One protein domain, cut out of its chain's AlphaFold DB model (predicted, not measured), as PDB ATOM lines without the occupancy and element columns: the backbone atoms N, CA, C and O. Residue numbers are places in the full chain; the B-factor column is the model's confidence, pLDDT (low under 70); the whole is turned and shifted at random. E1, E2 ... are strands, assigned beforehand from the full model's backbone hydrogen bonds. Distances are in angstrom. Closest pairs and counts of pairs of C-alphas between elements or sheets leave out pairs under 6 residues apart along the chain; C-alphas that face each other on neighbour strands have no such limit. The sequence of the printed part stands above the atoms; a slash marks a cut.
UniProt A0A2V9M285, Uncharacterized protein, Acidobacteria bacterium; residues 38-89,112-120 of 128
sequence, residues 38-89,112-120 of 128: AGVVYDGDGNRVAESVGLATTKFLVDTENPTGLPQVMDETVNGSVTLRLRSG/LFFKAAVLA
ATOM      1  N   ALA A  38     111.933 -37.217-194.596       94.12
ATOM      2  CA  ALA A  38     111.025 -37.577-195.669       94.12
ATOM      3  C   ALA A  38     111.765 -38.243-196.835       94.12
ATOM      4  O   ALA A  38     112.836 -37.790-197.241       94.12
ATOM      5  N   GLY A  39     111.163 -39.283-197.405       92.69
ATOM      6  CA  GLY A  39     111.619 -39.947-198.626       92.69
ATOM      7  C   GLY A  39     110.461 -40.172-199.590       92.69
ATOM      8  O   GLY A  39     109.317 -40.300-199.161       92.69
ATOM      9  N   VAL A  40     110.742 -40.216-200.890       92.25
ATOM     10  CA  VAL A  40     109.740 -40.412-201.946       92.25
ATOM     11  C   VAL A  40     110.273 -41.389-202.989       92.25
ATOM     12  O   VAL A  40     111.426 -41.299-203.396       92.25
ATOM     13  N   VAL A  41     109.424 -42.314-203.436       91.88
ATOM     14  CA  VAL A  41     109.741 -43.286-204.491       91.88
ATOM     15  C   VAL A  41     108.718 -43.168-205.609       91.88
ATOM     16  O   VAL A  41     107.515 -43.095-205.341       91.88
ATOM     17  N   TYR A  42     109.201 -43.201-206.848       88.25
ATOM     18  CA  TYR A  42     108.386 -43.169-208.058       88.25
ATOM     19  C   TYR A  42     108.524 -44.476-208.848       88.25
ATOM     20  O   TYR A  42     109.537 -45.168-208.727       88.25
ATOM     21  N   ASP A  43     107.504 -44.821-209.628       85.75
ATOM     22  CA  ASP A  43     107.610 -45.833-210.681       85.75
ATOM     23  C   ASP A  43     108.288 -45.262-211.943       85.75
ATOM     24  O   ASP A  43     108.693 -44.098-211.983       85.75
ATOM     25  N   GLY A  44     108.442 -46.101-212.973       86.06
ATOM     26  CA  GLY A  44     109.080 -45.710-214.235       86.06
ATOM     27  C   GLY A  44     108.300 -44.660-215.033       86.06
ATOM     28  O   GLY A  44     108.908 -43.921-215.803       86.06
ATOM     29  N   ASP A  45     106.990 -44.553-214.809       82.81
ATOM     30  CA  ASP A  45     106.128 -43.556-215.451       82.81
ATOM     31  C   ASP A  45     106.093 -42.242-214.660       82.81
ATOM     32  O   ASP A  45     105.606 -41.215-215.136       82.81
ATOM     33  N   GLY A  46     106.665 -42.240-213.454       85.25
ATOM     34  CA  GLY A  46     106.774 -41.061-212.623       85.25
ATOM     35  C   GLY A  46     105.680 -40.871-211.592       85.25
ATOM     36  O   GLY A  46     105.625 -39.798-210.980       85.25
ATOM     37  N   ASN A  47     104.824 -41.868-211.390       83.12
ATOM     38  CA  ASN A  47     103.842 -41.841-210.322       83.12
ATOM     39  C   ASN A  47     104.536 -42.159-209.011       83.12
ATOM     40  O   ASN A  47     105.353 -43.072-208.908       83.12
ATOM     41  N   ARG A  48     104.189 -41.417-207.968       86.94
ATOM     42  CA  ARG A  48     104.710 -41.678-206.634       86.94
ATOM     43  C   ARG A  48     104.051 -42.938-206.057       86.94
ATOM     44  O   ARG A  48     102.851 -42.957-205.809       86.94
ATOM     45  N   VAL A  49     104.858 -43.963-205.792       88.31
ATOM     46  CA  VAL A  49     104.421 -45.285-205.300       88.31
ATOM     47  C   VAL A  49     104.751 -45.528-203.830       88.31
ATOM     48  O   VAL A  49     104.183 -46.425-203.207       88.31
ATOM     49  N   ALA A  50     105.628 -44.715-203.239       89.56
ATOM     50  CA  ALA A  50     105.817 -44.692-201.794       89.56
ATOM     51  C   ALA A  50     106.272 -43.319-201.286       89.56
ATOM     52  O   ALA A  50     106.898 -42.545-202.008       89.56
ATOM     53  N   GLU A  51     105.986 -43.043-200.020       90.81
ATOM     54  CA  GLU A  51     106.704 -42.047-199.226       90.81
ATOM     55  C   GLU A  51     107.079 -42.614-197.866       90.81
ATOM     56  O   GLU A  51     106.437 -43.539-197.359       90.81
ATOM     57  N   SER A  52     108.078 -42.009-197.248       91.25
ATOM     58  CA  SER A  52     108.344 -42.164-195.829       91.25
ATOM     59  C   SER A  52     108.364 -40.807-195.144       91.25
ATOM     60  O   SER A  52     108.789 -39.822-195.738       91.25
ATOM     61  N   VAL A  53     107.912 -40.762-193.891       92.12
ATOM     62  CA  VAL A  53     108.093 -39.624-192.983       92.12
ATOM     63  C   VAL A  53     108.457 -40.178-191.610       92.12
ATOM     64  O   VAL A  53     107.643 -40.814-190.935       92.12
ATOM     65  N   GLY A  54     109.705 -39.968-191.195       92.81
ATOM     66  CA  GLY A  54     110.227 -40.560-189.964       92.81
ATOM     67  C   GLY A  54     110.210 -42.087-190.040       92.81
ATOM     68  O   GLY A  54     110.921 -42.674-190.849       92.81
ATOM     69  N   LEU A  55     109.403 -42.729-189.193       92.75
ATOM     70  CA  LEU A  55     109.268 -44.193-189.146       92.75
ATOM     71  C   LEU A  55     108.048 -44.721-189.914       92.75
ATOM     72  O   LEU A  55     107.850 -45.932-189.983       92.75
ATOM     73  N   ALA A  56     107.207 -43.839-190.456       89.31
ATOM     74  CA  ALA A  56     106.047 -44.240-191.239       89.31
ATOM     75  C   ALA A  56     106.432 -44.366-192.711       89.31
ATOM     76  O   ALA A  56     107.019 -43.445-193.270       89.31
ATOM     77  N   THR A  57     106.088 -45.490-193.337       92.00
ATOM     78  CA  THR A  57     106.139 -45.667-194.791       92.00
ATOM     79  C   THR A  57     104.735 -45.891-195.314       92.00
ATOM     80  O   THR A  57     104.072 -46.852-194.915       92.00
ATOM     81  N   THR A  58     104.324 -45.044-196.245       85.94
ATOM     82  CA  THR A  58     103.068 -45.166-196.972       85.94
ATOM     83  C   THR A  58     103.360 -45.650-198.384       85.94
ATOM     84  O   THR A  58     104.182 -45.065-199.083       85.94
ATOM     85  N   LYS A  59     102.703 -46.725-198.813       85.94
ATOM     86  CA  LYS A  59     102.761 -47.247-200.185       85.94
ATOM     87  C   LYS A  59     101.442 -47.004-200.895       85.94
ATOM     88  O   LYS A  59     100.390 -47.133-200.272       85.94
ATOM     89  N   PHE A  60     101.517 -46.732-202.189       81.94
ATOM     90  CA  PHE A  60     100.369 -46.443-203.035       81.94
ATOM     91  C   PHE A  60     100.259 -47.490-204.141       81.94
ATOM     92  O   PHE A  60     101.233 -47.759-204.844       81.94
ATOM     93  N   LEU A  61      99.069 -48.067-204.302       82.56
ATOM     94  CA  LEU A  61      98.688 -48.739-205.540       82.56
ATOM     95  C   LEU A  61      98.042 -47.692-206.439       82.56
ATOM     96  O   LEU A  61      97.011 -47.135-206.068       82.56
ATOM     97  N   VAL A  62      98.649 -47.421-207.587       79.81
ATOM     98  CA  VAL A  62      98.192 -46.386-208.517       79.81
ATOM     99  C   VAL A  62      97.590 -47.046-209.754       79.81
ATOM    100  O   VAL A  62      98.183 -47.959-210.318       79.81
ATOM    101  N   ASP A  63      96.408 -46.586-210.150       78.81
ATOM    102  CA  ASP A  63      95.741 -46.940-211.398       78.81
ATOM    103  C   ASP A  63      95.897 -45.798-212.400       78.81
ATOM    104  O   ASP A  63      95.345 -44.709-212.216       78.81
ATOM    105  N   THR A  64      96.672 -46.044-213.450       80.19
ATOM    106  CA  THR A  64      96.899 -45.109-214.557       80.19
ATOM    107  C   THR A  64      95.921 -45.324-215.713       80.19
ATOM    108  O   THR A  64      95.776 -44.440-216.549       80.19
ATOM    109  N   GLU A  65      95.199 -46.449-215.736       83.81
ATOM    110  CA  GLU A  65      94.329 -46.880-216.836       83.81
ATOM    111  C   GLU A  65      92.858 -46.791-216.424       83.81
ATOM    112  O   GLU A  65      92.104 -47.768-216.407       83.81
ATOM    113  N   ASN A  66      92.438 -45.577-216.078       74.31
ATOM    114  CA  ASN A  66      91.074 -45.294-215.651       74.31
ATOM    115  C   ASN A  66      90.418 -44.211-216.531       74.31
ATOM    116  O   ASN A  66      91.115 -43.414-217.163       74.31
ATOM    117  N   PRO A  67      89.073 -44.111-216.545       77.31
ATOM    118  CA  PRO A  67      88.351 -43.193-217.432       77.31
ATOM    119  C   PRO A  67      88.668 -41.704-217.251       77.31
ATOM    120  O   PRO A  67      88.267 -40.901-218.088       77.31
ATOM    121  N   THR A  68      89.343 -41.310-216.164       73.69
ATOM    122  CA  THR A  68      89.744 -39.910-215.965       73.69
ATOM    123  C   THR A  68      91.013 -39.542-216.727       73.69
ATOM    124  O   THR A  68      91.293 -38.356-216.875       73.69
ATOM    125  N   GLY A  69      91.772 -40.534-217.212       75.75
ATOM    126  CA  GLY A  69      93.056 -40.326-217.883       75.75
ATOM    127  C   GLY A  69      94.152 -39.765-216.971       75.75
ATOM    128  O   GLY A  69      95.181 -39.313-217.463       75.75
ATOM    129  N   LEU A  70      93.929 -39.756-215.653       78.62
ATOM    130  CA  LEU A  70      94.873 -39.291-214.639       78.62
ATOM    131  C   LEU A  70      95.182 -40.428-213.659       78.62
ATOM    132  O   LEU A  70      94.263 -41.173-213.325       78.62
ATOM    133  N   PRO A  71      96.413 -40.540-213.131       77.81
ATOM    134  CA  PRO A  71      96.736 -41.524-212.101       77.81
ATOM    135  C   PRO A  71      95.842 -41.375-210.859       77.81
ATOM    136  O   PRO A  71      95.700 -40.278-210.313       77.81
ATOM    137  N   GLN A  72      95.252 -42.476-210.388       77.50
ATOM    138  CA  GLN A  72      94.411 -42.515-209.186       77.50
ATOM    139  C   GLN A  72      94.952 -43.519-208.165       77.50
ATOM    140  O   GLN A  72      95.289 -44.644-208.512       77.50
ATOM    141  N   VAL A  73      95.006 -43.148-206.882       78.00
ATOM    142  CA  VAL A  73      95.406 -44.079-205.810       78.00
ATOM    143  C   VAL A  73      94.243 -45.013-205.485       78.00
ATOM    144  O   VAL A  73      93.213 -44.570-204.983       78.00
ATOM    145  N   MET A  74      94.417 -46.308-205.733       76.00
ATOM    146  CA  MET A  74      93.457 -47.350-205.365       76.00
ATOM    147  C   MET A  74      93.608 -47.788-203.911       76.00
ATOM    148  O   MET A  74      92.610 -47.847-203.195       76.00
ATOM    149  N   ASP A  75      94.838 -48.070-203.477       79.25
ATOM    150  CA  ASP A  75      95.135 -48.517-202.114       79.25
ATOM    151  C   ASP A  75      96.253 -47.669-201.499       79.25
ATOM    152  O   ASP A  75      97.245 -47.355-202.158       79.25
ATOM    153  N   GLU A  76      96.118 -47.366-200.210       82.38
ATOM    154  CA  GLU A  76      97.150 -46.747-199.379       82.38
ATOM    155  C   GLU A  76      97.501 -47.695-198.231       82.38
ATOM    156  O   GLU A  76      96.630 -48.119-197.472       82.38
ATOM    157  N   THR A  77      98.777 -48.049-198.106       83.25
ATOM    158  CA  THR A  77      99.264 -48.959-197.065       83.25
ATOM    159  C   THR A  77     100.304 -48.269-196.201       83.25
ATOM    160  O   THR A  77     101.415 -48.025-196.665       83.25
ATOM    161  N   VAL A  78      99.978 -48.022-194.934       87.25
ATOM    162  CA  VAL A  78     100.876 -47.423-193.941       87.25
ATOM    163  C   VAL A  78     101.468 -48.524-193.073       87.25
ATOM    164  O   VAL A  78     100.744 -49.253-192.393       87.25
ATOM    165  N   ASN A  79     102.793 -48.664-193.084       89.50
ATOM    166  CA  ASN A  79     103.525 -49.653-192.283       89.50
ATOM    167  C   ASN A  79     102.981 -51.089-192.432       89.50
ATOM    168  O   ASN A  79     102.942 -51.862-191.477       89.50
ATOM    169  N   GLY A  80     102.535 -51.442-193.642       79.44
ATOM    170  CA  GLY A  80     101.966 -52.757-193.954       79.44
ATOM    171  C   GLY A  80     100.475 -52.916-193.630       79.44
ATOM    172  O   GLY A  80      99.888 -53.920-194.022       79.44
ATOM    173  N   SER A  81      99.844 -51.933-192.982       76.50
ATOM    174  CA  SER A  81      98.398 -51.902-192.752       76.50
ATOM    175  C   SER A  81      97.707 -51.051-193.809       76.50
ATOM    176  O   SER A  81      98.122 -49.924-194.070       76.50
ATOM    177  N   VAL A  82      96.650 -51.573-194.430       75.25
ATOM    178  CA  VAL A  82      95.944 -50.825-195.475       75.25
ATOM    179  C   VAL A  82      94.969 -49.840-194.837       75.25
ATOM    180  O   VAL A  82      94.031 -50.251-194.157       75.25
ATOM    181  N   THR A  83      95.215 -48.547-195.039       71.81
ATOM    182  CA  THR A  83      94.469 -47.422-194.451       71.81
ATOM    183  C   THR A  83      93.380 -46.905-195.382       71.81
ATOM    184  O   THR A  83      92.343 -46.434-194.917       71.81
ATOM    185  N   LEU A  84      93.577 -47.051-196.692       66.69
ATOM    186  CA  LEU A  84      92.588 -46.751-197.718       66.69
ATOM    187  C   LEU A  84      92.535 -47.903-198.717       66.69
ATOM    188  O   LEU A  84      93.568 -48.327-199.226       66.69
ATOM    189  N   ARG A  85      91.327 -48.385-199.013       65.31
ATOM    190  CA  ARG A  85      91.052 -49.248-200.165       65.31
ATOM    191  C   ARG A  85      89.847 -48.698-200.896       65.31
ATOM    192  O   ARG A  85      88.743 -48.719-200.358       65.31
ATOM    193  N   LEU A  86      90.051 -48.217-202.114       62.28
ATOM    194  CA  LEU A  86      88.987 -47.772-203.017       62.28
ATOM    195  C   LEU A  86      88.536 -48.886-203.970       62.28
ATOM    196  O   LEU A  86      87.700 -48.678-204.847       62.28
ATOM    197  N   ARG A  87      89.045 -50.104-203.765       57.91
ATOM    198  CA  ARG A  87      88.601 -51.304-204.463       57.91
ATOM    199  C   ARG A  87      87.430 -51.967-203.741       57.91
ATOM    200  O   ARG A  87      87.487 -52.219-202.539       57.91
ATOM    201  N   SER A  88      86.417 -52.379-204.498       43.50
ATOM    202  CA  SER A  88      85.343 -53.261-204.028       43.50
ATOM    203  C   SER A  88      85.854 -54.691-203.738       43.50
ATOM    204  O   SER A  88      85.527 -55.647-204.438       43.50
ATOM    205  N   GLY A  89      86.689 -54.900-202.715       40.09
ATOM    206  CA  GLY A  89      86.980 -56.245-202.193       40.09
ATOM    207  C   GLY A  89      88.313 -56.428-201.460       40.09
ATOM    208  O   GLY A  89      89.330 -55.835-201.808       40.09
ATOM    209  N   LEU A 112      81.402 -44.363-203.485       40.94
ATOM    210  CA  LEU A 112      82.748 -43.970-203.897       40.94
ATOM    211  C   LEU A 112      82.858 -42.442-203.911       40.94
ATOM    212  O   LEU A 112      82.335 -41.783-204.807       40.94
ATOM    213  N   PHE A 113      83.564 -41.871-202.937       38.12
ATOM    214  CA  PHE A 113      84.137 -40.536-203.090       38.12
ATOM    215  C   PHE A 113      85.521 -40.709-203.719       38.12
ATOM    216  O   PHE A 113      86.439 -41.200-203.064       38.12
ATOM    217  N   PHE A 114      85.674 -40.339-204.993       36.31
ATOM    218  CA  PHE A 114      86.984 -40.294-205.641       36.31
ATOM    219  C   PHE A 114      87.835 -39.241-204.926       36.31
ATOM    220  O   PHE A 114      87.666 -38.041-205.142       36.31
ATOM    221  N   LYS A 115      88.761 -39.663-204.061       37.41
ATOM    222  CA  LYS A 115      89.902 -38.806-203.752       37.41
ATOM    223  C   LYS A 115      90.792 -38.825-204.987       37.41
ATOM    224  O   LYS A 115      91.580 -39.745-205.167       37.41
ATOM    225  N   ALA A 116      90.660 -37.810-205.836       36.97
ATOM    226  CA  ALA A 116      91.731 -37.453-206.750       36.97
ATOM    227  C   ALA A 116      92.915 -37.009-205.882       36.97
ATOM    228  O   ALA A 116      93.011 -35.850-205.479       36.97
ATOM    229  N   ALA A 117      93.783 -37.947-205.508       38.59
ATOM    230  CA  ALA A 117      95.114 -37.581-205.072       38.59
ATOM    231  C   ALA A 117      95.816 -37.076-206.332       38.59
ATOM    232  O   ALA A 117      96.286 -37.862-207.147       38.59
ATOM    233  N   VAL A 118      95.803 -35.759-206.536       35.69
ATOM    234  CA  VAL A 118      96.672 -35.115-207.515       35.69
ATOM    235  C   VAL A 118      98.101 -35.433-207.071       35.69
ATOM    236  O   VAL A 118      98.650 -34.773-206.198       35.69
ATOM    237  N   LEU A 119      98.689 -36.484-207.643       44.00
ATOM    238  CA  LEU A 119     100.090 -36.881-207.457       44.00
ATOM    239  C   LEU A 119     101.024 -36.002-208.311       44.00
ATOM    240  O   LEU A 119     102.114 -36.425-208.692       44.00
ATOM    241  N   ALA A 120     100.589 -34.780-208.640       34.22
ATOM    242  CA  ALA A 120     101.390 -33.844-209.406       34.22
ATOM    243  C   ALA A 120     102.549 -33.355-208.539       34.22
ATOM    244  O   ALA A 120     102.371 -32.804-207.451       34.22
TER     245      ALA A 120
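AT A GLANCE: This is residues 38 to 89 and 112 to 120 of the 128 residues of an uncharacterized protein of Acidobacteria bacterium (UniProt A0A2V9M285). The model is one twisted sheet of five strands, a slab in which the chain zigzags from one edge, E1, to the other, E5, each strand folding back beside the one before. A separate strip with no named element, residues 112 to 120, runs over one face near the end where E4 begins, crosswise to the strands, and the other face is bare. The printed part has 61 residues, with five named strands in the order E1 E2 E3 E4 E5 both along the chain and across the sheet, all antiparallel; there is no named helix, and the class is all strand. The whole is compact, with a radius of gyration of the C-alphas of 11.7 A and spans of 35 by 26 by 15 A.

IN THESE COORDINATES: The longest strand is E3, residues 56 to 63, 22.8 A from first to last C-alpha. Beside it are E2, residues 48 to 53, 14.2 A, and E4, residues 72 to 78, 17.3 A. The edge strands are E1, residues 38 to 42, 13.8 A, and E5, residues 81 to 85, 10.8 A. E1 begins at C-alpha 38 (111.025, -37.577, -195.669), E3 begins at C-alpha 56 (106.047, -44.240, -191.239), and E5 ends at C-alpha 85 (91.052, -49.248, -200.165).

HOW THE PARTS SIT: The five strands form a meander, each strand the antiparallel neighbour of the one before, and each such pair is a hairpin. E3 and E4 run at 157 degrees between their directions; the C-alphas of Thr 58 and Val 78 face each other at 4.4 A, and N 74 and O 61 are within hydrogen-bond range at 2.7 A. On the other side of E3, E2 runs at 167 degrees to it, with N 58 and O 51 at 2.8 A. E1 and E2 stand at 169 degrees, with N 52 and O 39 at 2.8 A. E4 and E5 stand at 159 degrees, with N 78 and O 81 at 2.8 A. E1 is apart from E4 and E5, and E2 is apart from E5. The sheet is twisted, its C-alphas lying up to 4.2 A off the best plane; from edge to edge the strands' lines turn by 56 degrees.

THE WHOLE: The two C-alphas farthest apart, those of Gly 54 and Pro 67, are 35.2 A apart. The links E1 to E2, E2 to E3 and E4 to E5 are tight; E3 to E4, with 8 residues between, is short. Residues 90 to 111 are not printed, and C-alphas 89 and 112 are 13.1 A apart across the cut. The mean pLDDT of the printed part is 74.4, and residues 84 to 89 and 112 to 120 are under 70.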